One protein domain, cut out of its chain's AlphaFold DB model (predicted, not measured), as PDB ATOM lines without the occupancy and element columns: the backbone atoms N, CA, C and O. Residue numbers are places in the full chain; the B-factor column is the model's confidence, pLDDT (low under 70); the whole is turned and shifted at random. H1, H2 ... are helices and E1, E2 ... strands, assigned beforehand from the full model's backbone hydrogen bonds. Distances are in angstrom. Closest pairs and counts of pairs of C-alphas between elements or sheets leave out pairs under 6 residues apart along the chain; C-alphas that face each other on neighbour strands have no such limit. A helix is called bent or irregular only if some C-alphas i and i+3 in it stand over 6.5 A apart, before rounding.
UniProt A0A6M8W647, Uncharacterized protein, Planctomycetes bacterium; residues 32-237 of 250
ATOM      1  N   VAL A  32     -15.755   3.817  23.136       72.88
ATOM      2  CA  VAL A  32     -14.729   4.836  22.979       72.88
ATOM      3  C   VAL A  32     -13.900   4.433  21.780       72.88
ATOM      4  O   VAL A  32     -13.373   3.328  21.793       72.88
ATOM      5  N   LEU A  33     -13.809   5.309  20.781       78.31
ATOM      6  CA  LEU A  33     -12.828   5.179  19.710       78.31
ATOM      7  C   LEU A  33     -11.665   6.116  20.018       78.31
ATOM      8  O   LEU A  33     -11.879   7.288  20.354       78.31
ATOM      9  N   ARG A  34     -10.443   5.598  19.923       81.88
ATOM     10  CA  ARG A  34      -9.218   6.368  20.157       81.88
ATOM     11  C   ARG A  34      -8.255   6.237  18.993       81.88
ATOM     12  O   ARG A  34      -8.174   5.198  18.344       81.88
ATOM     13  N   GLU A  35      -7.455   7.273  18.799       82.31
ATOM     14  CA  GLU A  35      -6.232   7.156  18.010       82.31
ATOM     15  C   GLU A  35      -5.340   6.038  18.585       82.31
ATOM     16  O   GLU A  35      -5.201   5.887  19.803       82.31
ATOM     17  N   GLY A  36      -4.774   5.220  17.700       81.62
ATOM     18  CA  GLY A  36      -4.024   4.005  18.008       81.62
ATOM     19  C   GLY A  36      -4.874   2.737  18.154       81.62
ATOM     20  O   GLY A  36      -4.311   1.645  18.232       81.62
ATOM     21  N   GLU A  37      -6.210   2.832  18.184       84.69
ATOM     22  CA  GLU A  37      -7.077   1.647  18.186       84.69
ATOM     23  C   GLU A  37      -7.263   1.067  16.782       84.69
ATOM     24  O   GLU A  37      -7.079   1.740  15.767       84.69
ATOM     25  N   PHE A  38      -7.638  -0.213  16.725       82.88
ATOM     26  CA  PHE A  38      -7.827  -0.926  15.469       82.88
ATOM     27  C   PHE A  38      -9.304  -1.061  15.123       82.88
ATOM     28  O   PHE A  38     -10.093  -1.583  15.911       82.88
ATOM     29  N   ILE A  39      -9.653  -0.665  13.902       79.62
ATOM     30  CA  ILE A  39     -10.971  -0.898  13.315       79.62
ATOM     31  C   ILE A  39     -10.890  -2.003  12.262       79.62
ATOM     32  O   ILE A  39      -9.923  -2.110  11.503       79.62
ATOM     33  N   GLY A  40     -11.922  -2.845  12.222       76.12
ATOM     34  CA  GLY A  40     -12.115  -3.792  11.132       76.12
ATOM     35  C   GLY A  40     -12.629  -3.057   9.901       76.12
ATOM     36  O   GLY A  40     -13.711  -2.478   9.938       76.12
ATOM     37  N   TYR A  41     -11.865  -3.087   8.813       69.88
ATOM     38  CA  TYR A  41     -12.273  -2.542   7.525       69.88
ATOM     39  C   TYR A  41     -12.565  -3.675   6.548       69.88
ATOM     40  O   TYR A  41     -11.683  -4.480   6.253       69.88
ATOM     41  N   ILE A  42     -13.785  -3.719   6.016       67.56
ATOM     42  CA  ILE A  42     -14.144  -4.608   4.910       67.56
ATOM     43  C   ILE A  42     -14.179  -3.753   3.640       67.56
ATOM     44  O   ILE A  42     -14.993  -2.830   3.571       67.56
ATOM     45  N   PRO A  43     -13.318  -4.020   2.642       61.84
ATOM     46  CA  PRO A  43     -13.334  -3.269   1.397       61.84
ATOM     47  C   PRO A  43     -14.696  -3.348   0.690       61.84
ATOM     48  O   PRO A  43     -15.339  -4.408   0.735       61.84
ATOM     49  N   PRO A  44     -15.103  -2.288  -0.036       53.91
ATOM     50  CA  PRO A  44     -16.198  -2.371  -0.994       53.91
ATOM     51  C   PRO A  44     -16.002  -3.590  -1.910       53.91
ATOM     52  O   PRO A  44     -14.932  -3.768  -2.488       53.91
ATOM     53  N   GLY A  45     -17.011  -4.465  -1.996       57.53
ATOM     54  CA  GLY A  45     -16.933  -5.725  -2.754       57.53
ATOM     55  C   GLY A  45     -16.731  -7.003  -1.925       57.53
ATOM     56  O   GLY A  45     -16.689  -8.082  -2.506       57.53
ATOM     57  N   GLY A  46     -16.663  -6.917  -0.588       56.34
ATOM     58  CA  GLY A  46     -16.797  -8.091   0.294       56.34
ATOM     59  C   GLY A  46     -15.517  -8.907   0.523       56.34
ATOM     60  O   GLY A  46     -15.564 -10.133   0.576       56.34
ATOM     61  N   GLY A  47     -14.367  -8.239   0.661       67.31
ATOM     62  CA  GLY A  47     -13.075  -8.887   0.927       67.31
ATOM     63  C   GLY A  47     -12.847  -9.327   2.383       67.31
ATOM     64  O   GLY A  47     -13.656  -9.075   3.274       67.31
ATOM     65  N   VAL A  48     -11.694  -9.958   2.635       67.50
ATOM     66  CA  VAL A  48     -11.223 -10.255   4.000       67.50
ATOM     67  C   VAL A  48     -11.046  -8.939   4.756       67.50
ATOM     68  O   VAL A  48     -10.382  -8.026   4.262       67.50
ATOM     69  N   GLY A  49     -11.631  -8.854   5.951       67.75
ATOM     70  CA  GLY A  49     -11.472  -7.695   6.819       67.75
ATOM     71  C   GLY A  49      -9.995  -7.435   7.122       67.75
ATOM     72  O   GLY A  49      -9.284  -8.331   7.577       67.75
ATOM     73  N   VAL A  50      -9.531  -6.215   6.872       74.19
ATOM     74  CA  VAL A  50      -8.180  -5.767   7.218       74.19
ATOM     75  C   VAL A  50      -8.274  -4.929   8.486       74.19
ATOM     76  O   VAL A  50      -9.098  -4.019   8.567       74.19
ATOM     77  N   LEU A  51      -7.429  -5.223   9.476       79.81
ATOM     78  CA  LEU A  51      -7.280  -4.354  10.640       79.81
ATOM     79  C   LEU A  51      -6.525  -3.090  10.230       79.81
ATOM     80  O   LEU A  51      -5.433  -3.163   9.656       79.81
ATOM     81  N   ARG A  52      -7.110  -1.938  10.538       83.94
ATOM     82  CA  ARG A  52      -6.504  -0.627  10.309       83.94
ATOM     83  C   ARG A  52      -6.381   0.113  11.626       83.94
ATOM     84  O   ARG A  52      -7.309   0.092  12.424       83.94
ATOM     85  N   GLU A  53      -5.231   0.733  11.843       87.44
ATOM     86  CA  GLU A  53      -4.994   1.585  13.006       87.44
ATOM     87  C   GLU A  53      -5.587   2.963  12.729       87.44
ATOM     88  O   GLU A  53      -5.265   3.565  11.703       87.44
ATOM     89  N   VAL A  54      -6.435   3.457  13.627       86.56
ATOM     90  CA  VAL A  54      -6.939   4.831  13.600       86.56
ATOM     91  C   VAL A  54      -5.790   5.766  13.946       86.56
ATOM     92  O   VAL A  54      -5.202   5.656  15.016       86.56
ATOM     93  N   VAL A  55      -5.451   6.671  13.040       86.69
ATOM     94  CA  VAL A  55      -4.331   7.607  13.205       86.69
ATOM     95  C   VAL A  55      -4.828   8.972  13.655       86.69
ATOM     96  O   VAL A  55      -4.156   9.622  14.446       86.69
ATOM     97  N   GLU A  56      -6.001   9.379  13.178       86.56
ATOM     98  CA  GLU A  56      -6.574  10.691  13.465       86.56
ATOM     99  C   GLU A  56      -8.102  10.609  13.472       86.56
ATOM    100  O   GLU A  56      -8.697   9.844  12.706       86.56
ATOM    101  N   ILE A  57      -8.741  11.411  14.323       85.31
ATOM    102  CA  ILE A  57     -10.185  11.661  14.285       85.31
ATOM    103  C   ILE A  57     -10.399  13.154  14.033       85.31
ATOM    104  O   ILE A  57     -10.010  13.986  14.849       85.31
ATOM    105  N   THR A  58     -11.027  13.501  12.910       84.44
ATOM    106  CA  THR A  58     -11.041  14.882  12.395       84.44
ATOM    107  C   THR A  58     -12.393  15.575  12.504       84.44
ATOM    108  O   THR A  58     -12.454  16.804  12.474       84.44
ATOM    109  N   SER A  59     -13.486  14.817  12.617       85.50
ATOM    110  CA  SER A  59     -14.846  15.361  12.636       85.50
ATOM    111  C   SER A  59     -15.809  14.453  13.383       85.50
ATOM    112  O   SER A  59     -15.607  13.239  13.419       85.50
ATOM    113  N   VAL A  60     -16.870  15.035  13.943       88.81
ATOM    114  CA  VAL A  60     -17.949  14.321  14.636       88.81
ATOM    115  C   VAL A  60     -19.292  14.934  14.246       88.81
ATOM    116  O   VAL A  60     -19.428  16.154  14.203       88.81
ATOM    117  N   ALA A  61     -20.295  14.089  14.031       89.81
ATOM    118  CA  ALA A  61     -21.689  14.476  13.871       89.81
ATOM    119  C   ALA A  61     -22.601  13.581  14.706       89.81
ATOM    120  O   ALA A  61     -22.246  12.447  15.028       89.81
ATOM    121  N   GLY A  62     -23.786  14.091  15.025       88.62
ATOM    122  CA  GLY A  62     -24.850  13.355  15.697       88.62
ATOM    123  C   GLY A  62     -26.207  13.668  15.081       88.62
ATOM    124  O   GLY A  62     -26.357  14.683  14.403       88.62
ATOM    125  N   ASN A  63     -27.187  12.805  15.333       87.94
ATOM    126  CA  ASN A  63     -28.576  13.007  14.922       87.94
ATOM    127  C   ASN A  63     -29.545  12.840  16.102       87.94
ATOM    128  O   ASN A  63     -29.149  12.482  17.216       87.94
ATOM    129  N   SER A  64     -30.832  13.103  15.866       85.62
ATOM    130  CA  SER A  64     -31.844  13.064  16.930       85.62
ATOM    131  C   SER A  64     -32.166  11.645  17.422       85.62
ATOM    132  O   SER A  64     -32.647  11.477  18.545       85.62
ATOM    133  N   ALA A  65     -31.863  10.618  16.623       87.88
ATOM    134  CA  ALA A  65     -32.092   9.210  16.938       87.88
ATOM    135  C   ALA A  65     -30.976   8.586  17.799       87.88
ATOM    136  O   ALA A  65     -30.953   7.372  17.994       87.88
ATOM    137  N   GLY A  66     -30.039   9.397  18.304       85.00
ATOM    138  CA  GLY A  66     -28.882   8.921  19.067       85.00
ATOM    139  C   GLY A  66     -27.774   8.329  18.193       85.00
ATOM    140  O   GLY A  66     -26.823   7.742  18.716       85.00
ATOM    141  N   GLY A  67     -27.881   8.476  16.872       89.25
ATOM    142  CA  GLY A  67     -26.816   8.166  15.938       89.25
ATOM    143  C   GLY A  67     -25.676   9.169  15.997       89.25
ATOM    144  O   GLY A  67     -25.836  10.318  16.412       89.25
ATOM    145  N   TYR A  68     -24.511   8.707  15.564       91.00
ATOM    146  CA  TYR A  68     -23.304   9.504  15.459       91.00
ATOM    147  C   TYR A  68     -22.432   9.015  14.309       91.00
ATOM    148  O   TYR A  68     -22.468   7.843  13.935       91.00
ATOM    149  N   ALA A  69     -21.617   9.917  13.782       91.31
ATOM    150  CA  ALA A  69     -20.595   9.644  12.787       91.31
ATOM    151  C   ALA A  69     -19.307  10.349  13.192       91.31
ATOM    152  O   ALA A  69     -19.345  11.471  13.688       91.31
ATOM    153  N   VAL A  70     -18.170   9.712  12.949       91.25
ATOM    154  CA  VAL A  70     -16.854  10.333  13.060       91.25
ATOM    155  C   VAL A  70     -16.087  10.123  11.774       91.25
ATOM    156  O   VAL A  70     -16.111   9.027  11.214       91.25
ATOM    157  N   VAL A  71     -15.399  11.165  11.316       90.00
ATOM    158  CA  VAL A  71     -14.396  11.012  10.263       90.00
ATOM    159  C   VAL A  71     -13.099  10.609  10.936       90.00
ATOM    160  O   VAL A  71     -12.619  11.306  11.832       90.00
ATOM    161  N   CYS A  72     -12.551   9.472  10.528       88.56
ATOM    162  CA  CYS A  72     -11.268   8.997  11.010       88.56
ATOM    163  C   CYS A  72     -10.335   8.668   9.852       88.56
ATOM    164  O   CYS A  72     -10.739   8.055   8.864       88.56
ATOM    165  N   GLU A  73      -9.071   9.046   9.995       88.19
ATOM    166  CA  GLU A  73      -8.005   8.558   9.133       88.19
ATOM    167  C   GLU A  73      -7.460   7.263   9.717       88.19
ATOM    168  O   GLU A  73      -7.218   7.155  10.922       88.19
ATOM    169  N   SER A  74      -7.245   6.262   8.868       85.50
ATOM    170  CA  SER A  74      -6.661   5.003   9.302       85.50
ATOM    171  C   SER A  74      -5.572   4.517   8.357       85.50
ATOM    172  O   SER A  74      -5.672   4.631   7.132       85.50
ATOM    173  N   ARG A  75      -4.523   3.924   8.926       85.50
ATOM    174  CA  ARG A  75      -3.422   3.317   8.171       85.50
ATOM    175  C   ARG A  75      -3.504   1.803   8.233       85.50
ATOM    176  O   ARG A  75      -3.826   1.214   9.267       85.50
ATOM    177  N   ALA A  76      -3.189   1.154   7.119       77.88
ATOM    178  CA  ALA A  76      -3.066  -0.293   7.111       77.88
ATOM    179  C   ALA A  76      -1.733  -0.710   7.752       77.88
ATOM    180  O   ALA A  76      -0.685  -0.127   7.475       77.88
ATOM    181  N   ILE A  77      -1.760  -1.767   8.566       73.38
ATOM    182  CA  ILE A  77      -0.579  -2.272   9.294       73.38
ATOM    183  C   ILE A  77       0.506  -2.800   8.331       73.38
ATOM    184  O   ILE A  77       1.680  -2.876   8.675       73.38
ATOM    185  N   ASN A  78       0.134  -3.130   7.094       74.25
ATOM    186  CA  ASN A  78       1.015  -3.668   6.057       74.25
ATOM    187  C   ASN A  78       1.584  -2.605   5.094       74.25
ATOM    188  O   ASN A  78       2.055  -2.960   4.016       74.25
ATOM    189  N   GLY A  79       1.531  -1.315   5.446       60.88
ATOM    190  CA  GLY A  79       2.111  -0.239   4.629       60.88
ATOM    191  C   GLY A  79       1.281   0.165   3.404       60.88
ATOM    192  O   GLY A  79       1.779   0.881   2.537       60.88
ATOM    193  N   VAL A  80       0.021  -0.272   3.319       65.75
ATOM    194  CA  VAL A  80      -0.940   0.211   2.313       65.75
ATOM    195  C   VAL A  80      -1.425   1.622   2.680       65.75
ATOM    196  O   VAL A  80      -1.498   1.969   3.860       65.75
ATOM    197  N   ARG A  81      -1.764   2.420   1.651       68.69
ATOM    198  CA  ARG A  81      -2.262   3.808   1.730       68.69
ATOM    199  C   ARG A  81      -3.251   4.010   2.892       68.69
ATOM    200  O   ARG A  81      -4.153   3.185   3.110       68.69
ATOM    201  N   SER A  82      -3.084   5.128   3.597       72.75
ATOM    202  CA  SER A  82      -4.082   5.629   4.541       72.75
ATOM    203  C   SER A  82      -5.396   5.907   3.817       72.75
ATOM    204  O   SER A  82      -5.394   6.402   2.691       72.75
ATOM    205  N   LEU A  83      -6.501   5.549   4.452       78.44
ATOM    206  CA  LEU A  83      -7.843   5.855   3.973       78.44
ATOM    207  C   LEU A  83      -8.564   6.616   5.075       78.44
ATOM    208  O   LEU A  83      -8.394   6.281   6.253       78.44
ATOM    209  N   SER A  84      -9.387   7.581   4.696       86.25
ATOM    210  CA  SER A  84     -10.371   8.135   5.621       86.25
ATOM    211  C   SER A  84     -11.679   7.358   5.533       86.25
ATOM    212  O   SER A  84     -12.099   6.863   4.479       86.25
ATOM    213  N   HIS A  85     -12.325   7.236   6.683       86.88
ATOM    214  CA  HIS A  85     -13.563   6.506   6.872       86.88
ATOM    215  C   HIS A  85     -14.544   7.365   7.651       86.88
ATOM    216  O   HIS A  85     -14.148   8.183   8.480       86.88
ATOM    217  N   ILE A  86     -15.831   7.117   7.431       90.44
ATOM    218  CA  ILE A  86     -16.871   7.540   8.359       90.44
ATOM    219  C   ILE A  86     -17.228   6.322   9.195       90.44
ATOM    220  O   ILE A  86     -17.728   5.330   8.663       90.44
ATOM    221  N   TRP A  87     -16.953   6.380  10.492       91.06
ATOM    222  CA  TRP A  87     -17.302   5.335  11.446       91.06
ATOM    223  C   TRP A  87     -18.421   5.811  12.364       91.06
ATOM    224  O   TRP A  87     -18.427   6.960  12.793       91.06
ATOM    225  N   GLY A  88     -19.379   4.950  12.679       90.88
ATOM    226  CA  GLY A  88     -20.489   5.327  13.541       90.88
ATOM    227  C   GLY A  88     -21.721   4.459  13.350       90.88
ATOM    228  O   GLY A  88     -21.630   3.306  12.937       90.88
ATOM    229  N   THR A  89     -22.881   5.014  13.682       92.19
ATOM    230  CA  THR A  89     -24.183   4.346  13.623       92.19
ATOM    231  C   THR A  89     -25.292   5.374  13.419       92.19
ATOM    232  O   THR A  89     -25.258   6.439  14.027       92.19
ATOM    233  N   GLY A  90     -26.295   5.064  12.596       91.94
ATOM    234  CA  GLY A  90     -27.433   5.963  12.372       91.94
ATOM    235  C   GLY A  90     -28.387   6.065  13.563       91.94
ATOM    236  O   GLY A  90     -28.993   7.101  13.782       91.94
ATOM    237  N   ASN A  91     -28.496   5.027  14.388       90.25
ATOM    238  CA  ASN A  91     -29.568   4.900  15.385       90.25
ATOM    239  C   ASN A  91     -29.060   4.566  16.792       90.25
ATOM    240  O   ASN A  91     -29.806   4.036  17.612       90.25
ATOM    241  N   GLY A  92     -27.773   4.801  17.049       84.44
ATOM    242  CA  GLY A  92     -27.164   4.456  18.329       84.44
ATOM    243  C   GLY A  92     -27.086   2.943  18.564       84.44
ATOM    244  O   GLY A  92     -27.120   2.509  19.705       84.44
ATOM    245  N   ASN A  93     -27.021   2.112  17.522       86.56
ATOM    246  CA  ASN A  93     -26.719   0.685  17.679       86.56
ATOM    247  C   ASN A  93     -25.200   0.437  17.663       86.56
ATOM    248  O   ASN A  93     -24.396   1.363  17.765       86.56
ATOM    249  N   ASN A  94     -24.788  -0.827  17.519       84.31
ATOM    250  CA  ASN A  94     -23.386  -1.172  17.300       84.31
ATOM    251  C   ASN A  94     -22.844  -0.395  16.092       84.31
ATOM    252  O   ASN A  94     -23.412  -0.508  15.001       84.31
ATOM    253  N   PRO A  95     -21.773   0.388  16.259       87.12
ATOM    254  CA  PRO A  95     -21.214   1.129  15.147       87.12
ATOM    255  C   PRO A  95     -20.372   0.248  14.239       87.12
ATOM    256  O   PRO A  95     -19.895  -0.827  14.609       87.12
ATOM    257  N   GLY A  96     -20.140   0.776  13.049       85.81
ATOM    258  CA  GLY A  96     -19.255   0.201  12.061       85.81
ATOM    259  C   GLY A  96     -18.768   1.266  11.096       85.81
ATOM    260  O   GLY A  96     -19.022   2.458  11.260       85.81
ATOM    261  N   VAL A  97     -18.049   0.820  10.074       87.56
ATOM    262  CA  VAL A  97     -17.693   1.678   8.946       87.56
ATOM    263  C   VAL A  97     -18.962   1.939   8.134       87.56
ATOM    264  O   VAL A  97     -19.518   1.016   7.547       87.56
ATOM    265  N   LEU A  98     -19.418   3.190   8.128       88.75
ATOM    266  CA  LEU A  98     -20.568   3.658   7.351       88.75
ATOM    267  C   LEU A  98     -20.155   4.036   5.928       88.75
ATOM    268  O   LEU A  98     -20.893   3.806   4.975       88.75
ATOM    269  N   PHE A  99     -18.961   4.610   5.784       87.88
ATOM    270  CA  PHE A  99     -18.419   5.022   4.495       87.88
ATOM    271  C   PHE A  99     -16.893   4.946   4.482       87.88
ATOM    272  O   PHE A  99     -16.241   5.010   5.525       87.88
ATOM    273  N   SER A 100     -16.302   4.780   3.304       85.25
ATOM    274  CA  SER A 100     -14.854   4.786   3.097       85.25
ATOM    275  C   SER A 100     -14.536   5.372   1.740       85.25
ATOM    276  O   SER A 100     -15.277   5.137   0.787       85.25
ATOM    277  N   GLU A 101     -13.420   6.083   1.662       80.56
ATOM    278  CA  GLU A 101     -12.913   6.610   0.400       80.56
ATOM    279  C   GLU A 101     -12.768   5.533  -0.671       80.56
ATOM    280  O   GLU A 101     -12.344   4.403  -0.405       80.56
ATOM    281  N   GLY A 102     -13.050   5.924  -1.909       75.88
ATOM    282  CA  GLY A 102     -12.845   5.082  -3.076       75.88
ATOM    283  C   GLY A 102     -12.716   5.883  -4.364       75.88
ATOM    284  O   GLY A 102     -12.576   7.106  -4.361       75.88
ATOM    285  N   GLU A 103     -12.761   5.171  -5.484       71.19
ATOM    286  CA  GLU A 103     -12.920   5.778  -6.802       71.19
ATOM    287  C   GLU A 103     -14.406   5.844  -7.162       71.19
ATOM    288  O   GLU A 103     -15.144   4.874  -6.982       71.19
ATOM    289  N   TYR A 104     -14.844   6.977  -7.704       61.84
ATOM    290  CA  TYR A 104     -16.201   7.166  -8.196       61.84
ATOM    291  C   TYR A 104     -16.207   7.967  -9.493       61.84
ATOM    292  O   TYR A 104     -15.630   9.044  -9.558       61.84
ATOM    293  N   ALA A 105     -16.862   7.446 -10.536       60.47
ATOM    294  CA  ALA A 105     -16.927   8.082 -11.858       60.47
ATOM    295  C   ALA A 105     -15.545   8.490 -12.431       60.47
ATOM    296  O   ALA A 105     -15.429   9.461 -13.171       60.47
ATOM    297  N   GLY A 106     -14.485   7.747 -12.084       64.56
ATOM    298  CA  GLY A 106     -13.099   8.054 -12.465       64.56
ATOM    299  C   GLY A 106     -12.402   9.098 -11.580       64.56
ATOM    300  O   GLY A 106     -11.219   9.363 -11.772       64.56
ATOM    301  N   LEU A 107     -13.104   9.659 -10.594       63.53
ATOM    302  CA  LEU A 107     -12.572  10.565  -9.583       63.53
ATOM    303  C   LEU A 107     -12.130   9.769  -8.351       63.53
ATOM    304  O   LEU A 107     -12.896   8.984  -7.800       63.53
ATOM    305  N   THR A 108     -10.893   9.959  -7.896       71.06
ATOM    306  CA  THR A 108     -10.394   9.315  -6.670       71.06
ATOM    307  C   THR A 108     -10.684  10.207  -5.473       71.06
ATOM    308  O   THR A 108     -10.139  11.304  -5.394       71.06
ATOM    309  N   GLN A 109     -11.469   9.748  -4.502       73.31
ATOM    310  CA  GLN A 109     -11.594  10.453  -3.227       73.31
ATOM    311  C   GLN A 109     -10.240  10.397  -2.497       73.31
ATOM    312  O   GLN A 109      -9.634   9.337  -2.298       73.31
ATOM    313  N   ALA A 110      -9.696  11.573  -2.207       68.31
ATOM    314  CA  ALA A 110      -8.362  11.746  -1.655       68.31
ATOM    315  C   ALA A 110      -8.345  11.716  -0.141       68.31
ATOM    316  O   ALA A 110      -7.483  11.060   0.446       68.31
ATOM    317  N   SER A 111      -9.261  12.496   0.420       76.75
ATOM    318  CA  SER A 111      -9.502  12.655   1.837       76.75
ATOM    319  C   SER A 111     -10.975  13.005   2.050       76.75
ATOM    320  O   SER A 111     -11.542  13.813   1.303       76.75
ATOM    321  N   LEU A 112     -11.596  12.433   3.075       80.25
ATOM    322  CA  LEU A 112     -12.803  13.001   3.658       80.25
ATOM    323  C   LEU A 112     -12.425  14.301   4.377       80.25
ATOM    324  O   LEU A 112     -11.433  14.375   5.100       80.25
ATOM    325  N   GLY A 113     -13.195  15.350   4.132       72.38
ATOM    326  CA  GLY A 113     -13.030  16.655   4.746       72.38
ATOM    327  C   GLY A 113     -13.398  16.657   6.229       72.38
ATOM    328  O   GLY A 113     -13.801  15.659   6.824       72.38
ATOM    329  N   ARG A 114     -13.273  17.832   6.849       77.44
ATOM    330  CA  ARG A 114     -13.446  18.018   8.301       77.44
ATOM    331  C   ARG A 114     -14.899  18.085   8.763       77.44
ATOM    332  O   ARG A 114     -15.148  18.360   9.934       77.44
ATOM    333  N   ARG A 115     -15.865  17.883   7.870       87.12
ATOM    334  CA  ARG A 115     -17.291  18.008   8.178       87.12
ATOM    335  C   ARG A 115     -18.042  16.801   7.657       87.12
ATOM    336  O   ARG A 115     -17.877  16.408   6.504       87.12
ATOM    337  N   VAL A 116     -18.861  16.236   8.535       91.81
ATOM    338  CA  VAL A 116     -19.718  15.086   8.271       91.81
ATOM    339  C   VAL A 116     -21.112  15.355   8.825       91.81
ATOM    340  O   VAL A 116     -21.276  16.127   9.765       91.81
ATOM    341  N   ALA A 117     -22.111  14.708   8.245       93.00
ATOM    342  CA  ALA A 117     -23.480  14.640   8.718       93.00
ATOM    343  C   ALA A 117     -23.986  13.198   8.612       93.00
ATOM    344  O   ALA A 117     -23.464  12.415   7.813       93.00
ATOM    345  N   ILE A 118     -24.987  12.848   9.418       94.81
ATOM    346  CA  ILE A 118     -25.577  11.507   9.460       94.81
ATOM    347  C   ILE A 118     -27.080  11.583   9.746       94.81
ATOM    348  O   ILE A 118     -27.490  12.369  10.596       94.81
ATOM    349  N   ASP A 119     -27.887  10.742   9.097       94.44
ATOM    350  CA  ASP A 119     -29.315  10.567   9.408       94.44
ATOM    351  C   ASP A 119     -29.588   9.322  10.283       94.44
ATOM    352  O   ASP A 119     -28.697   8.491  10.506       94.44
ATOM    353  N   PRO A 120     -30.817   9.152  10.805       93.75
ATOM    354  CA  PRO A 120     -31.213   7.977  11.576       93.75
ATOM    355  C   PRO A 120     -31.040   6.626  10.863       93.75
ATOM    356  O   PRO A 120     -30.954   5.586  11.519       93.75
ATOM    357  N   GLN A 121     -31.001   6.616   9.529       93.50
ATOM    358  CA  GLN A 121     -30.817   5.419   8.708       93.50
ATOM    359  C   GLN A 121     -29.334   5.070   8.509       93.50
ATOM    360  O   GLN A 121     -29.024   3.962   8.071       93.50
ATOM    361  N   GLY A 122     -28.421   5.965   8.890       91.00
ATOM    362  CA  GLY A 122     -26.980   5.796   8.742       91.00
ATOM    363  C   GLY A 122     -26.448   6.260   7.389       91.00
ATOM    364  O   GLY A 122     -25.288   5.982   7.084       91.00
ATOM    365  N   ASN A 123     -27.256   6.967   6.592       93.69
ATOM    366  CA  ASN A 123     -26.741   7.683   5.435       93.69
ATOM    367  C   ASN A 123     -25.856   8.819   5.933       93.69
ATOM    368  O   ASN A 123     -26.152   9.463   6.940       93.69
ATOM    369  N   THR A 124     -24.758   9.060   5.229       92.81
ATOM    370  CA  THR A 124     -23.786  10.079   5.606       92.81
ATOM    371  C   THR A 124     -23.619  11.085   4.487       92.81
ATOM    372  O   THR A 124     -23.764  10.752   3.308       92.81
ATOM    373  N   ALA A 125     -23.319  12.326   4.853       92.56
ATOM    374  CA  ALA A 125     -22.822  13.325   3.922       92.56
ATOM    375  C   ALA A 125     -21.520  13.912   4.452       92.56
ATOM    376  O   ALA A 125     -21.381  14.095   5.658       92.56
ATOM    377  N   ALA A 126     -20.561  14.176   3.577       90.88
ATOM    378  CA  ALA A 126     -19.267  14.712   3.970       90.88
ATOM    379  C   ALA A 126     -18.720  15.672   2.918       90.88
ATOM    380  O   ALA A 126     -19.024  15.552   1.727       90.88
ATOM    381  N   ASP A 127     -17.886  16.593   3.390       88.25
ATOM    382  CA  ASP A 127     -16.956  17.301   2.517       88.25
ATOM    383  C   ASP A 127     -15.947  16.280   1.984       88.25
ATOM    384  O   ASP A 127     -15.509  15.405   2.732       88.25
ATOM    385  N   VAL A 128     -15.570  16.351   0.711       83.62
ATOM    386  CA  VAL A 128     -14.607  15.416   0.112       83.62
ATOM    387  C   VAL A 128     -13.610  16.180  -0.743       83.62
ATOM    388  O   VAL A 128     -14.000  16.972  -1.598       83.62
ATOM    389  N   ASN A 129     -12.323  15.892  -0.554       77.31
ATOM    390  CA  ASN A 129     -11.286  16.294  -1.497       77.31
ATOM    391  C   ASN A 129     -11.090  15.190  -2.534       77.31
ATOM    392  O   ASN A 129     -10.993  14.013  -2.180       77.31
ATOM    393  N   VAL A 130     -10.942  15.558  -3.804       72.31
ATOM    394  CA  VAL A 130     -10.701  14.611  -4.901       72.31
ATOM    395  C   VAL A 130      -9.248  14.713  -5.392       72.31
ATOM    396  O   VAL A 130      -8.728  15.797  -5.650       72.31
ATOM    397  N   LEU A 131      -8.565  13.572  -5.513       63.03
ATOM    398  CA  LEU A 131      -7.179  13.442  -5.976       63.03
ATOM    399  C   LEU A 131      -7.156  13.414  -7.505       63.03
ATOM    400  O   LEU A 131      -7.906  12.666  -8.128       63.03
ATOM    401  N   GLY A 132      -6.259  14.198  -8.106       54.41
ATOM    402  CA  GLY A 132      -6.081  14.251  -9.564       54.41
ATOM    403  C   GLY A 132      -7.112  15.106 -10.303       54.41
ATOM    404  O   GLY A 132      -6.989  15.282 -11.513       54.41
ATOM    405  N   ALA A 133      -8.084  15.677  -9.592       56.84
ATOM    406  CA  ALA A 133      -8.958  16.677 -10.172       56.84
ATOM    407  C   ALA A 133      -8.159  17.973 -10.467       56.84
ATOM    408  O   ALA A 133      -7.167  18.244  -9.772       56.84
ATOM    409  N   PRO A 134      -8.515  18.747 -11.515       54.66
ATOM    410  CA  PRO A 134      -7.844  20.006 -11.840       54.66
ATOM    411  C   PRO A 134      -7.740  20.939 -10.620       54.66
ATOM    412  O   PRO A 134      -8.484  20.798  -9.650       54.66
ATOM    413  N   PHE A 135      -6.808  21.901 -10.644       50.38
ATOM    414  CA  PHE A 135      -6.739  22.930  -9.597       50.38
ATOM    415  C   PHE A 135      -8.146  23.534  -9.408       50.38
ATOM    416  O   PHE A 135      -8.770  23.892 -10.403       50.38
ATOM    417  N   GLY A 136      -8.641  23.569  -8.160       52.53
ATOM    418  CA  GLY A 136     -10.010  23.974  -7.810       52.53
ATOM    419  C   GLY A 136     -11.106  22.927  -8.046       52.53
ATOM    420  O   GLY A 136     -12.187  23.243  -8.506       52.53
ATOM    421  N   PHE A 137     -10.830  21.664  -7.743       57.22
ATOM    422  CA  PHE A 137     -11.851  20.628  -7.544       57.22
ATOM    423  C   PHE A 137     -11.710  20.031  -6.135       57.22
ATOM    424  O   PHE A 137     -11.621  18.814  -5.948       57.22
ATOM    425  N   ARG A 138     -11.548  20.899  -5.130       66.06
ATOM    426  CA  ARG A 138     -11.274  20.483  -3.743       66.06
ATOM    427  C   ARG A 138     -12.511  20.548  -2.869       66.06
ATOM    428  O   ARG A 138     -12.664  19.710  -1.989       66.06
ATOM    429  N   ASP A 139     -13.395  21.493  -3.157       77.69
ATOM    430  CA  ASP A 139     -14.568  21.729  -2.332       77.69
ATOM    431  C   ASP A 139     -15.780  21.024  -2.945       77.69
ATOM    432  O   ASP A 139     -16.377  21.483  -3.922       77.69
ATOM    433  N   SER A 140     -16.129  19.867  -2.388       84.31
ATOM    434  CA  SER A 140     -17.285  19.096  -2.835       84.31
ATOM    435  C   SER A 140     -18.038  18.476  -1.668       84.31
ATOM    436  O   SER A 140     -17.438  18.100  -0.662       84.31
ATOM    437  N   VAL A 141     -19.354  18.343  -1.826       88.25
ATOM    438  CA  VAL A 141     -20.241  17.680  -0.862       88.25
ATOM    439  C   VAL A 141     -20.788  16.412  -1.490       88.25
ATOM    440  O   VAL A 141     -21.310  16.436  -2.606       88.25
ATOM    441  N   TRP A 142     -20.676  15.305  -0.764       88.38
ATOM    442  CA  TRP A 142     -21.089  13.976  -1.209       88.38
ATOM    443  C   TRP A 142     -22.032  13.351  -0.193       88.38
ATOM    444  O   TRP A 142     -21.854  13.571   1.001       88.38
ATOM    445  N   SER A 143     -22.975  12.519  -0.649       86.62
ATOM    446  CA  SER A 143     -23.615  11.514   0.207       86.62
ATOM    447  C   SER A 143     -23.212  10.123  -0.248       86.62
ATOM    448  O   SER A 143     -23.523   9.702  -1.365       86.62
ATOM    449  N   GLY A 144     -22.469   9.426   0.611       81.94
ATOM    450  CA  GLY A 144     -21.795   8.190   0.240       81.94
ATOM    451  C   GLY A 144     -20.967   8.373  -1.036       81.94
ATOM    452  O   GLY A 144     -19.992   9.120  -1.065       81.94
ATOM    453  N   VAL A 145     -21.374   7.690  -2.108       76.56
ATOM    454  CA  VAL A 145     -20.684   7.723  -3.408       76.56
ATOM    455  C   VAL A 145     -21.255   8.745  -4.394       76.56
ATOM    456  O   VAL A 145     -20.718   8.875  -5.483       76.56
ATOM    457  N   SER A 146     -22.334   9.453  -4.066       83.38
ATOM    458  CA  SER A 146     -22.976  10.389  -4.997       83.38
ATOM    459  C   SER A 146     -22.613  11.839  -4.659       83.38
ATOM    460  O   SER A 146     -22.932  12.287  -3.552       83.38
ATOM    461  N   PRO A 147     -21.983  12.594  -5.580       85.81
ATOM    462  CA  PRO A 147     -21.739  14.017  -5.376       85.81
ATOM    463  C   PRO A 147     -23.046  14.816  -5.473       85.81
ATOM    464  O   PRO A 147     -23.897  14.537  -6.316       85.81
ATOM    465  N   PHE A 148     -23.190  15.821  -4.610       88.50
ATOM    466  CA  PHE A 148     -24.287  16.801  -4.625       88.50
ATOM    467  C   PHE A 148     -23.840  18.108  -5.277       88.50
ATOM    468  O   PHE A 148     -24.594  18.738  -6.015       88.50
ATOM    469  N   ALA A 149     -22.603  18.513  -4.999       89.62
ATOM    470  CA  ALA A 149     -21.974  19.681  -5.588       89.62
ATOM    471  C   ALA A 149     -20.466  19.449  -5.666       89.62
ATOM    472  O   ALA A 149     -19.857  18.994  -4.695       89.62
ATOM    473  N   VAL A 150     -19.883  19.767  -6.819       86.94
ATOM    474  CA  VAL A 150     -18.450  19.648  -7.096       86.94
ATOM    475  C   VAL A 150     -17.978  20.982  -7.649       86.94
ATOM    476  O   VAL A 150     -18.544  21.474  -8.623       86.94
ATOM    477  N   GLU A 151     -16.970  21.580  -7.014       86.00
ATOM    478  CA  GLU A 151     -16.321  22.800  -7.501       86.00
ATOM    479  C   GLU A 151     -15.971  22.696  -8.998       86.00
ATOM    480  O   GLU A 151     -15.504  21.662  -9.464       86.00
ATOM    481  N   GLY A 152     -16.245  23.752  -9.763       83.38
ATOM    482  CA  GLY A 152     -16.044  23.818 -11.211       83.38
ATOM    483  C   GLY A 152     -17.168  23.199 -12.048       83.38
ATOM    484  O   GLY A 152     -17.282  23.520 -13.233       83.38
ATOM    485  N   GLU A 153     -18.036  22.361 -11.472       87.38
ATOM    486  CA  GLU A 153     -19.197  21.828 -12.188       87.38
ATOM    487  C   GLU A 153     -20.358  22.824 -12.222       87.38
ATOM    488  O   GLU A 153     -20.532  23.670 -11.340       87.38
ATOM    489  N   GLN A 154     -21.177  22.719 -13.269       90.25
ATOM    490  CA  GLN A 154     -22.360  23.553 -13.417       90.25
ATOM    491  C   GLN A 154     -23.355  23.261 -12.287       90.25
ATOM    492  O   GLN A 154     -23.697  22.106 -12.037       90.25
ATOM    493  N   ALA A 155     -23.868  24.312 -11.648       91.44
ATOM    494  CA  ALA A 155     -24.920  24.191 -10.650       91.44
ATOM    495  C   ALA A 155     -26.255  23.845 -11.343       91.44
ATOM    496  O   ALA A 155     -26.784  24.682 -12.083       91.44
ATOM    497  N   PRO A 156     -26.833  22.641 -11.141       91.44
ATOM    498  CA  PRO A 156     -27.959  22.168 -11.958       91.44
ATOM    499  C   PRO A 156     -29.207  23.057 -11.872       91.44
ATOM    500  O   PRO A 156     -29.919  23.254 -12.855       91.44
ATOM    501  N   SER A 157     -29.457  23.620 -10.693       91.88
ATOM    502  CA  SER A 157     -30.571  24.522 -10.389       91.88
ATOM    503  C   SER A 157     -30.327  25.981 -10.811       91.88
ATOM    504  O   SER A 157     -31.257  26.787 -10.770       91.88
ATOM    505  N   HIS A 158     -29.109  26.333 -11.240       91.31
ATOM    506  CA  HIS A 158     -28.694  27.705 -11.533       91.31
ATOM    507  C   HIS A 158     -27.981  27.790 -12.889       91.31
ATOM    508  O   HIS A 158     -26.756  27.762 -12.988       91.31
ATOM    509  N   SER A 159     -28.770  27.909 -13.960       92.69
ATOM    510  CA  SER A 159     -28.246  27.999 -15.328       92.69
ATOM    511  C   SER A 159     -27.215  29.125 -15.483       92.69
ATOM    512  O   SER A 159     -27.469  30.261 -15.084       92.69
ATOM    513  N   GLY A 160     -26.069  28.802 -16.089       90.81
ATOM    514  CA  GLY A 160     -24.959  29.737 -16.290       90.81
ATOM    515  C   GLY A 160     -24.094  29.990 -15.054       90.81
ATOM    516  O   GLY A 160     -23.172  30.791 -15.149       90.81
ATOM    517  N   LEU A 161     -24.370  29.329 -13.923       92.00
ATOM    518  CA  LEU A 161     -23.531  29.381 -12.729       92.00
ATOM    519  C   LEU A 161     -22.852  28.035 -12.470       92.00
ATOM    520  O   LEU A 161     -23.392  26.965 -12.765       92.00
ATOM    521  N   TYR A 162     -21.669  28.108 -11.880       91.38
ATOM    522  CA  TYR A 162     -20.833  26.968 -11.524       91.38
ATOM    523  C   TYR A 162     -20.558  26.983 -10.028       91.38
ATOM    524  O   TYR A 162     -20.499  28.051  -9.414       91.38
ATOM    525  N   TRP A 163     -20.385  25.811  -9.424       89.94
ATOM    526  CA  TRP A 163     -19.998  25.719  -8.022       89.94
ATOM    527  C   TRP A 163     -18.583  26.257  -7.838       89.94
ATOM    528  O   TRP A 163     -17.628  25.738  -8.403       89.94
ATOM    529  N   ARG A 164     -18.433  27.288  -7.010       87.50
ATOM    530  CA  ARG A 164     -17.126  27.778  -6.565       87.50
ATOM    531  C   ARG A 164     -16.624  27.038  -5.335       87.50
ATOM    532  O   ARG A 164     -15.424  26.971  -5.128       87.50
ATOM    533  N   TYR A 165     -17.526  26.560  -4.493       87.75
ATOM    534  CA  TYR A 165     -17.223  25.669  -3.383       87.75
ATOM    535  C   TYR A 165     -18.518  25.017  -2.907       87.75
ATOM    536  O   TYR A 165     -19.606  25.576  -3.092       87.75
ATOM    537  N   ALA A 166     -18.393  23.877  -2.240       89.50
ATOM    538  CA  ALA A 166     -19.449  23.267  -1.450       89.50
ATOM    539  C   ALA A 166     -18.835  22.705  -0.164       89.50
ATOM    540  O   ALA A 166     -17.815  22.021  -0.220       89.50
ATOM    541  N   THR A 167     -19.422  23.025   0.988       89.81
ATOM    542  CA  THR A 167     -18.898  22.605   2.292       89.81
ATOM    543  C   THR A 167     -19.998  22.491   3.345       89.81
ATOM    544  O   THR A 167     -21.116  22.977   3.162       89.81
ATOM    545  N   ALA A 168     -19.640  21.927   4.495       88.06
ATOM    546  CA  ALA A 168     -20.446  21.907   5.707       88.06
ATOM    547  C   ALA A 168     -21.810  21.242   5.510       88.06
ATOM    548  O   ALA A 168     -22.841  21.856   5.800       88.06
ATOM    549  N   PRO A 169     -21.831  19.981   5.039       92.88
ATOM    550  CA  PRO A 169     -23.052  19.226   4.968       92.88
ATOM    551  C   PRO A 169     -23.659  19.101   6.360       92.88
ATOM    552  O   PRO A 169     -22.972  18.896   7.360       92.88
ATOM    553  N   GLN A 170     -24.971  19.205   6.381       92.62
ATOM    554  CA  GLN A 170     -25.870  18.840   7.455       92.62
ATOM    555  C   GLN A 170     -26.918  17.906   6.857       92.62
ATOM    556  O   GLN A 170     -27.152  17.910   5.647       92.62
ATOM    557  N   MET A 171     -27.539  17.081   7.688       93.44
ATOM    558  CA  MET A 171     -28.528  16.117   7.229       93.44
ATOM    559  C   MET A 171     -29.702  16.123   8.196       93.44
ATOM    560  O   MET A 171     -29.507  16.134   9.410       93.44
ATOM    561  N   THR A 172     -30.918  16.178   7.664       92.19
ATOM    562  CA  THR A 172     -32.125  16.055   8.485       92.19
ATOM    563  C   THR A 172     -32.367  14.601   8.860       92.19
ATOM    564  O   THR A 172     -31.824  13.680   8.250       92.19
ATOM    565  N   ASP A 173     -33.285  14.376   9.799       88.50
ATOM    566  CA  ASP A 173     -33.714  13.024  10.160       88.50
ATOM    567  C   ASP A 173     -34.409  12.260   9.018       88.50
ATOM    568  O   ASP A 173     -34.605  11.050   9.106       88.50
ATOM    569  N   ALA A 174     -34.800  12.964   7.952       92.00
ATOM    570  CA  ALA A 174     -35.361  12.373   6.742       92.00
ATOM    571  C   ALA A 174     -34.294  12.050   5.675       92.00
ATOM    572  O   ALA A 174     -34.657  11.646   4.572       92.00
ATOM    573  N   GLY A 175     -33.006  12.263   5.969       89.81
ATOM    574  CA  GLY A 175     -31.902  12.045   5.030       89.81
ATOM    575  C   GLY A 175     -31.714  13.172   4.012       89.81
ATOM    576  O   GLY A 175     -30.971  13.026   3.043       89.81
ATOM    577  N   GLU A 176     -32.385  14.310   4.195       93.44
ATOM    578  CA  GLU A 176     -32.213  15.452   3.301       93.44
ATOM    579  C   GLU A 176     -30.925  16.198   3.649       93.44
ATOM    580  O   GLU A 176     -30.747  16.643   4.783       93.44
ATOM    581  N   VAL A 177     -30.035  16.331   2.663       94.00
ATOM    582  CA  VAL A 177     -28.743  17.006   2.813       94.00
ATOM    583  C   VAL A 177     -28.893  18.498   2.555       94.00
ATOM    584  O   VAL A 177     -29.472  18.900   1.543       94.00
ATOM    585  N   TYR A 178     -28.311  19.288   3.448       94.12
ATOM    586  CA  TYR A 178     -28.183  20.736   3.379       94.12
ATOM    587  C   TYR A 178     -26.703  21.074   3.406       94.12
ATOM    588  O   TYR A 178     -25.950  20.426   4.121       94.12
ATOM    589  N   TRP A 179     -26.262  22.075   2.661       94.25
ATOM    590  CA  TRP A 179     -24.859  22.475   2.674       94.25
ATOM    591  C   TRP A 179     -24.700  23.937   2.300       94.25
ATOM    592  O   TRP A 179     -25.602  24.580   1.759       94.25
ATOM    593  N   LEU A 180     -23.523  24.465   2.590       92.00
ATOM    594  CA  LEU A 180     -23.138  25.804   2.197       92.00
ATOM    595  C   LEU A 180     -22.421  25.745   0.857       92.00
ATOM    596  O   LEU A 180     -21.540  24.914   0.646       92.00
ATOM    597  N   GLY A 181     -22.786  26.649  -0.041       91.62
ATOM    598  CA  GLY A 181     -22.203  26.710  -1.372       91.62
ATOM    599  C   GLY A 181     -21.868  28.130  -1.790       91.62
ATOM    600  O   GLY A 181     -22.451  29.104  -1.303       91.62
ATOM    601  N   GLY A 182     -20.920  28.228  -2.709       91.38
ATOM    602  CA  GLY A 182     -20.637  29.427  -3.480       91.38
ATOM    603  C   GLY A 182     -20.847  29.139  -4.954       91.38
ATOM    604  O   GLY A 182     -20.546  28.044  -5.420       91.38
ATOM    605  N   LEU A 183     -21.334  30.127  -5.686       91.62
ATOM    606  CA  LEU A 183     -21.554  30.095  -7.122       91.62
ATOM    607  C   LEU A 183     -20.704  31.165  -7.803       91.62
ATOM    608  O   LEU A 183     -20.482  32.240  -7.243       91.62
ATOM    609  N   THR A 184     -20.268  30.886  -9.022       91.00
ATOM    610  CA  THR A 184     -19.492  31.794  -9.873       91.00
ATOM    611  C   THR A 184     -20.011  31.761 -11.313       91.00
ATOM    612  O   THR A 184     -20.749  30.842 -11.676       91.00
ATOM    613  N   THR A 185     -19.712  32.788 -12.108       89.88
ATOM    614  CA  THR A 185     -20.257  32.963 -13.468       89.88
ATOM    615  C   THR A 185     -19.475  32.240 -14.554       89.88
ATOM    616  O   THR A 185     -20.025  31.926 -15.608       89.88
ATOM    617  N   ASP A 186     -18.211  31.946 -14.307       80.06
ATOM    618  CA  ASP A 186     -17.383  31.096 -15.129       80.06
ATOM    619  C   ASP A 186     -17.097  29.781 -14.388       80.06
ATOM    620  O   ASP A 186     -17.108  29.700 -13.166       80.06
ATOM    621  N   GLY A 187     -16.861  28.693 -15.120       71.81
ATOM    622  CA  GLY A 187     -16.413  27.437 -14.505       71.81
ATOM    623  C   GLY A 187     -14.970  27.511 -13.994       71.81
ATOM    624  O   GLY A 187     -14.368  26.474 -13.722       71.81
ATOM    625  N   SER A 188     -14.372  28.709 -13.947       72.44
ATOM    626  CA  SER A 188     -13.002  28.908 -13.515       72.44
ATOM    627  C   SER A 188     -12.959  29.063 -12.007       72.44
ATOM    628  O   SER A 188     -13.508  29.952 -11.369       72.44
ATOM    629  N   ILE A 189     -12.143  28.216 -11.428       64.50
ATOM    630  CA  ILE A 189     -11.815  28.163 -10.010       64.50
ATOM    631  C   ILE A 189     -11.056  29.399  -9.492       64.50
ATOM    632  O   ILE A 189     -10.838  29.552  -8.289       64.50
ATOM    633  N   LEU A 190     -10.622  30.289 -10.387       69.06
ATOM    634  CA  LEU A 190      -9.949  31.544 -10.044       69.06
ATOM    635  C   LEU A 190     -10.914  32.729  -9.937       69.06
ATOM    636  O   LEU A 190     -10.508  33.786  -9.449       69.06
ATOM    637  N   GLU A 191     -12.158  32.580 -10.393       73.12
ATOM    638  CA  GLU A 191     -13.138  33.654 -10.316       73.12
ATOM    639  C   GLU A 191     -13.681  33.816  -8.888       73.12
ATOM    640  O   GLU A 191     -13.651  32.910  -8.043       73.12
ATOM    641  N   ARG A 192     -14.108  35.047  -8.594       81.50
ATOM    642  CA  ARG A 192     -14.721  35.405  -7.319       81.50
ATOM    643  C   ARG A 192     -16.103  34.778  -7.215       81.50
ATOM    644  O   ARG A 192     -16.882  34.800  -8.162       81.50
ATOM    645  N   THR A 193     -16.438  34.323  -6.016       86.50
ATOM    646  CA  THR A 193     -17.803  33.923  -5.686       86.50
ATOM    647  C   THR A 193     -18.766  35.070  -5.991       86.50
ATOM    648  O   THR A 193     -18.683  36.132  -5.389       86.50
ATOM    649  N   THR A 194     -19.664  34.853  -6.949       87.44
ATOM    650  CA  THR A 194     -20.687  35.820  -7.367       87.44
ATOM    651  C   THR A 194     -21.898  35.778  -6.438       87.44
ATOM    652  O   THR A 194     -22.567  36.785  -6.217       87.44
ATOM    653  N   SER A 195     -22.209  34.602  -5.892       89.19
ATOM    654  CA  SER A 195     -23.250  34.445  -4.878       89.19
ATOM    655  C   SER A 195     -22.943  33.272  -3.961       89.19
ATOM    656  O   SER A 195     -22.280  32.323  -4.365       89.19
ATOM    657  N   SER A 196     -23.428  33.327  -2.727       90.75
ATOM    658  CA  SER A 196     -23.265  32.259  -1.739       90.75
ATOM    659  C   SER A 196     -24.595  31.966  -1.077       90.75
ATOM    660  O   SER A 196     -25.443  32.853  -0.965       90.75
ATOM    661  N   GLY A 197     -24.784  30.736  -0.617       91.75
ATOM    662  CA  GLY A 197     -26.074  30.327  -0.092       91.75
ATOM    663  C   GLY A 197     -26.069  29.054   0.734       91.75
ATOM    664  O   GLY A 197     -25.062  28.354   0.845       91.75
ATOM    665  N   LEU A 198     -27.242  28.790   1.302       93.06
ATOM    666  CA  LEU A 198     -27.635  27.507   1.860       93.06
ATOM    667  C   LEU A 198     -28.404  26.749   0.780       93.06
ATOM    668  O   LEU A 198     -29.424  27.237   0.284       93.06
ATOM    669  N   PHE A 199     -27.925  25.558   0.456       95.06
ATOM    670  CA  PHE A 199     -28.479  24.697  -0.577       95.06
ATOM    671  C   PHE A 199     -28.970  23.385   0.022       95.06
ATOM    672  O   PHE A 199     -28.530  22.999   1.106       95.06
ATOM    673  N   HIS A 200     -29.878  22.709  -0.676       94.56
ATOM    674  CA  HIS A 200     -30.383  21.401  -0.275       94.56
ATOM    675  C   HIS A 200     -30.751  20.509  -1.468       94.56
ATOM    676  O   HIS A 200     -30.986  20.988  -2.584       94.56
ATOM    677  N   GLY A 201     -30.834  19.202  -1.191       90.00
ATOM    678  CA  GLY A 201     -31.268  18.160  -2.130       90.00
ATOM    679  C   GLY A 201     -30.302  17.933  -3.299       90.00
ATOM    680  O   GLY A 201     -29.508  18.788  -3.621       90.00
ATOM    681  N   ILE A 202     -30.367  16.801  -4.001       84.94
ATOM    682  CA  ILE A 202     -29.338  16.389  -4.995       84.94
ATOM    683  C   ILE A 202     -29.092  17.412  -6.127       84.94
ATOM    684  O   ILE A 202     -28.026  17.432  -6.727       84.94
ATOM    685  N   GLN A 203     -30.063  18.279  -6.421       87.44
ATOM    686  CA  GLN A 203     -29.948  19.304  -7.468       87.44
ATOM    687  C   GLN A 203     -29.317  20.621  -6.981       87.44
ATOM    688  O   GLN A 203     -29.189  21.554  -7.773       87.44
ATOM    689  N   GLY A 204     -28.984  20.732  -5.690       89.88
ATOM    690  CA  GLY A 204     -28.462  21.954  -5.080       89.88
ATOM    691  C   GLY A 204     -29.431  23.120  -5.197       89.88
ATOM    692  O   GLY A 204     -29.073  24.182  -5.697       89.88
ATOM    693  N   GLN A 205     -30.686  22.924  -4.794       95.06
ATOM    694  CA  GLN A 205     -31.670  24.007  -4.777       95.06
ATOM    695  C   GLN A 205     -31.283  25.023  -3.700       95.06
ATOM    696  O   GLN A 205     -30.917  24.630  -2.596       95.06
ATOM    697  N   ALA A 206     -31.338  26.320  -3.999       92.88
ATOM    698  CA  ALA A 206     -31.052  27.353  -3.007       92.88
ATOM    699  C   ALA A 206     -32.257  27.568  -2.078       92.88
ATOM    700  O   ALA A 206     -33.344  27.917  -2.537       92.88
ATOM    701  N   LEU A 207     -32.048  27.427  -0.769       91.25
ATOM    702  CA  LEU A 207     -33.005  27.858   0.258       91.25
ATOM    703  C   LEU A 207     -32.813  29.327   0.601       91.25
ATOM    704  O   LEU A 207     -33.771  30.079   0.759       91.25
ATOM    705  N   LEU A 208     -31.548  29.715   0.729       90.19
ATOM    706  CA  LEU A 208     -31.123  31.080   0.974       90.19
ATOM    707  C   LEU A 208     -29.961  31.361   0.043       90.19
ATOM    708  O   LEU A 208     -29.012  30.586  -0.009       90.19
ATOM    709  N   LEU A 209     -30.021  32.482  -0.655       91.00
ATOM    710  CA  LEU A 209     -28.959  32.949  -1.528       91.00
ATOM    711  C   LEU A 209     -28.682  34.413  -1.205       91.00
ATOM    712  O   LEU A 209     -29.596  35.182  -0.894       91.00
ATOM    713  N   SER A 210     -27.420  34.811  -1.276       87.38
ATOM    714  CA  SER A 210     -27.023  36.209  -1.159       87.38
ATOM    715  C   SER A 210     -27.844  37.086  -2.108       87.38
ATOM    716  O   SER A 210     -28.083  36.715  -3.256       87.38
ATOM    717  N   GLY A 211     -28.277  38.249  -1.629       84.62
ATOM    718  CA  GLY A 211     -29.171  39.155  -2.347       84.62
ATOM    719  C   GLY A 211     -30.663  38.840  -2.185       84.62
ATOM    720  O   GLY A 211     -31.489  39.696  -2.503       84.62
ATOM    721  N   MET A 212     -31.046  37.675  -1.644       86.44
ATOM    722  CA  MET A 212     -32.450  37.396  -1.332       86.44
ATOM    723  C   MET A 212     -32.936  38.247  -0.156       86.44
ATOM    724  O   MET A 212     -32.261  38.391   0.866       86.44
ATOM    725  N   SER A 213     -34.148  38.786  -0.288       86.25
ATOM    726  CA  SER A 213     -34.866  39.403   0.828       86.25
ATOM    727  C   SER A 213     -35.533  38.315   1.660       86.25
ATOM    728  O   SER A 213     -36.326  37.534   1.134       86.25
ATOM    729  N   VAL A 214     -35.229  38.272   2.954       84.81
ATOM    730  CA  VAL A 214     -35.845  37.326   3.891       84.81
ATOM    731  C   VAL A 214     -36.934  38.062   4.672       84.81
ATOM    732  O   VAL A 214     -36.641  39.106   5.262       84.81
ATOM    733  N   PRO A 215     -38.185  37.563   4.701       87.38
ATOM    734  CA  PRO A 215     -39.245  38.172   5.494       87.38
ATOM    735  C   PRO A 215     -38.817  38.378   6.951       87.38
ATOM    736  O   PRO A 215     -38.323  37.461   7.600       87.38
ATOM    737  N   GLY A 216     -39.009  39.593   7.461       86.06
ATOM    738  CA  GLY A 216     -38.616  39.961   8.823       86.06
ATOM    739  C   GLY A 216     -37.186  40.489   8.967       86.06
ATOM    740  O   GLY A 216     -36.865  41.015  10.030       86.06
ATOM    741  N   LEU A 217     -36.351  40.435   7.922       76.38
ATOM    742  CA  LEU A 217     -35.073  41.149   7.897       76.38
ATOM    743  C   LEU A 217     -35.224  42.514   7.203       76.38
ATOM    744  O   LEU A 217     -35.860  42.599   6.152       76.38
ATOM    745  N   PRO A 218     -34.643  43.592   7.766       81.75
ATOM    746  CA  PRO A 218     -34.769  44.940   7.204       81.75
ATOM    747  C   PRO A 218     -33.957  45.145   5.916       81.75
ATOM    748  O   PRO A 218     -34.210  46.102   5.189       81.75
ATOM    749  N   TYR A 219     -32.998  44.260   5.628       80.62
ATOM    750  CA  TYR A 219     -32.135  44.313   4.450       80.62
ATOM    751  C   TYR A 219     -31.996  42.916   3.825       80.62
ATOM    752  O   TYR A 219     -32.111  41.921   4.549       80.62
ATOM    753  N   PRO A 220     -31.732  42.820   2.507       81.06
ATOM    754  CA  PRO A 220     -31.383  41.556   1.869       81.06
ATOM    755  C   PRO A 220     -30.148  40.916   2.503       81.06
ATOM    756  O   PRO A 220     -29.302  41.607   3.079       81.06
ATOM    757  N   LEU A 221     -30.015  39.597   2.348       79.56
ATOM    758  CA  LEU A 221     -28.791  38.894   2.724       79.56
ATOM    759  C   LEU A 221     -27.611  39.509   1.965       79.56
ATOM    760  O   LEU A 221     -27.657  39.625   0.739       79.56
ATOM    761  N   ALA A 222     -26.573  39.930   2.687       68.94
ATOM    762  CA  ALA A 222     -25.416  40.571   2.080       68.94
ATOM    763  C   ALA A 222     -24.757  39.646   1.040       68.94
ATOM    764  O   ALA A 222     -24.622  38.441   1.261       68.94
ATOM    765  N   ALA A 223     -24.329  40.221  -0.086       57.88
ATOM    766  CA  ALA A 223     -23.361  39.569  -0.960       57.88
ATOM    767  C   ALA A 223     -22.027  39.478  -0.207       57.88
ATOM    768  O   ALA A 223     -21.569  40.461   0.379       57.88
ATOM    769  N   LEU A 224     -21.442  38.282  -0.167       54.66
ATOM    770  CA  LEU A 224     -20.307  37.913   0.687       54.66
ATOM    771  C   LEU A 224     -18.956  38.512   0.237       54.66
ATOM    772  O   LEU A 224     -17.902  38.033   0.635       54.66
ATOM    773  N   ASP A 225     -18.962  39.622  -0.500       46.03
ATOM    774  CA  ASP A 225     -17.747  40.308  -0.957       46.03
ATOM    775  C   ASP A 225     -17.005  41.047   0.177       46.03
ATOM    776  O   ASP A 225     -15.965  41.664  -0.055       46.03
ATOM    777  N   SER A 226     -17.527  41.012   1.411       43.56
ATOM    778  CA  SER A 226     -16.997  41.770   2.555       43.56
ATOM    779  C   SER A 226     -16.701  40.950   3.812       43.56
ATOM    780  O   SER A 226     -16.202  41.517   4.784       43.56
ATOM    781  N   VAL A 227     -16.943  39.636   3.820       39.81
ATOM    782  CA  VAL A 227     -16.680  38.819   5.011       39.81
ATOM    783  C   VAL A 227     -15.975  37.535   4.609       39.81
ATOM    784  O   VAL A 227     -16.536  36.685   3.928       39.81
ATOM    785  N   GLY A 228     -14.703  37.428   4.991       37.06
ATOM    786  CA  GLY A 228     -13.897  36.236   4.760       37.06
ATOM    787  C   GLY A 228     -14.429  35.005   5.510       37.06
ATOM    788  O   GLY A 228     -15.437  35.084   6.219       37.06
ATOM    789  N   PRO A 229     -13.721  33.865   5.416       42.09
ATOM    790  CA  PRO A 229     -14.132  32.592   6.015       42.09
ATOM    791  C   PRO A 229     -14.336  32.632   7.546       42.09
ATOM    792  O   PRO A 229     -14.863  31.692   8.129       42.09
ATOM    793  N   GLU A 230     -13.973  33.728   8.209       41.91
ATOM    794  CA  GLU A 230     -14.113  33.927   9.653       41.91
ATOM    795  C   GLU A 230     -15.568  34.123  10.121       41.91
ATOM    796  O   GLU A 230     -15.857  33.922  11.298       41.91
ATOM    797  N   PHE A 231     -16.521  34.432   9.227       39.88
ATOM    798  CA  PHE A 231     -17.945  34.448   9.605       39.88
ATOM    799  C   PHE A 231     -18.503  33.034   9.857       39.88
ATOM    800  O   PHE A 231     -19.499  32.878  10.563       39.88
ATOM    801  N   PHE A 232     -17.849  31.989   9.334       47.59
ATOM    802  CA  PHE A 232     -18.289  30.600   9.508       47.59
ATOM    803  C   PHE A 232     -17.990  30.047  10.907       47.59
ATOM    804  O   PHE A 232     -18.736  29.200  11.396       47.59
ATOM    805  N   ASP A 233     -17.000  30.612  11.605       42.78
ATOM    806  CA  ASP A 233     -16.680  30.265  12.996       42.78
ATOM    807  C   ASP A 233     -17.786  30.722  13.977       42.78
ATOM    808  O   ASP A 233     -17.893  30.221  15.095       42.78
ATOM    809  N   LEU A 234     -18.652  31.665  13.568       39.53
ATOM    810  CA  LEU A 234     -19.779  32.157  14.374       39.53
ATOM    811  C   LEU A 234     -21.027  31.267  14.284       39.53
ATOM    812  O   LEU A 234     -21.791  31.218  15.248       39.53
ATOM    813  N   TRP A 235     -21.230  30.538  13.181       41.84
ATOM    814  CA  TRP A 235     -22.341  29.582  13.070       41.84
ATOM    815  C   TRP A 235     -22.092  28.345  13.941       41.84
ATOM    816  O   TRP A 235     -22.989  27.914  14.662       41.84
ATOM    817  N   GLU A 236     -20.850  27.845  13.974       42.50
ATOM    818  CA  GLU A 236     -20.429  26.743  14.858       42.50
ATOM    819  C   GLU A 236     -20.453  27.137  16.355       42.50
ATOM    820  O   GLU A 236     -20.555  26.277  17.230       42.50
ATOM    821  N   ARG A 237     -20.432  28.442  16.671       36.50
ATOM    822  CA  ARG A 237     -20.545  28.979  18.043       36.50
ATOM    823  C   ARG A 237     -21.961  29.368  18.454       36.50
ATOM    824  O   ARG A 237     -22.133  29.831  19.580       36.50
TER     825      ARG A 237
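This is residues 32 to 237 of the 250 residues of an uncharacterized protein of Planctomycetes bacterium (UniProt A0A6M8W647). Three twisted antiparallel sheets are stacked face to face in a row, with E7 to E10 in the middle, the curled, folded sheet E2 to E6 on one side of it and E11 to E14 on the other. A long tail after E14 ends in the small helix H1, and residues 226 to 231 stick out. The printed part has 206 residues, with fourteen named strands, E1 to E14, followed by H1; the class is mostly strand. The strand orders are E2 E3 E4 E5 E6, E7 E8 E9 E10 and E11 E12 E13 E14. The whole is compact, with a radius of gyration of the C-alphas of 18.0 A and spans of 56 by 37 by 28 A.

The largest sheet holds E2, residues 38 to 41; E3, 50 to 62, 26.7 A long; E4, 68 to 76, 24.0 A; E5, 83 to 89, 19.0 A; and E6, 96 to 100. E1, residues 32 to 34, begins at C-alpha 32 (-14.729, 4.836, 22.979). The next sheet holds E7, 107 to 118, 23.1 A; E8, 124 to 131, 20.5 A; E9, 140 to 143; and E10, 146 to 150. The last sheet holds E11, 162 to 171, 23.0 A; E12, 177 to 184, 21.6 A; E13, 195 to 200, 15.6 A; and E14, 205 to 209. H1, residues 229 to 235, ends at C-alpha 235 (-22.341, 29.582, 13.070).

The largest sheet is a folded sheet, bent back on itself: E2 and E3 face E5 and E6, with E4 as the hinge. E3 bends by 88 degrees at residue 56. Each sheet is a meander, each strand the antiparallel neighbour of the one before. In the hairpin E3 and E4, N 58 and O 71 are within hydrogen-bond range at 2.9 A. E1 pairs with no named strand. The sheets form a stack of sheets, face to face in turn. The first two have planes 24 degrees apart; the closest C-alphas of E3 and E7 are those of Ser 59 and Arg 114, 5.3 A apart. In the hairpin E7 and E8, N 113 and O 127 are 2.7 A apart. The second and third have planes 20 degrees apart; the closest C-alphas of E9 and E11, Ser 140 and Ala 166, are 4.9 A apart. In the hairpin E11 and E12, N 170 and O 178 are 2.7 A apart. H1 is not on any of the three sheets; 0 of its 3 O i to N i+4 pairs and 3 of its 4 O i to N i+3 pairs are within hydrogen-bond range.

The C-alphas of Asn 78 and Pro 218, the two farthest apart, are 60.4 A apart. The printed part has no cut. The links E10 to E11 and E14 to H1 are long. Mean pLDDT of the printed part is 80.0; residues under 70 include 41 to 49, 131 to 138 and 222 to 237.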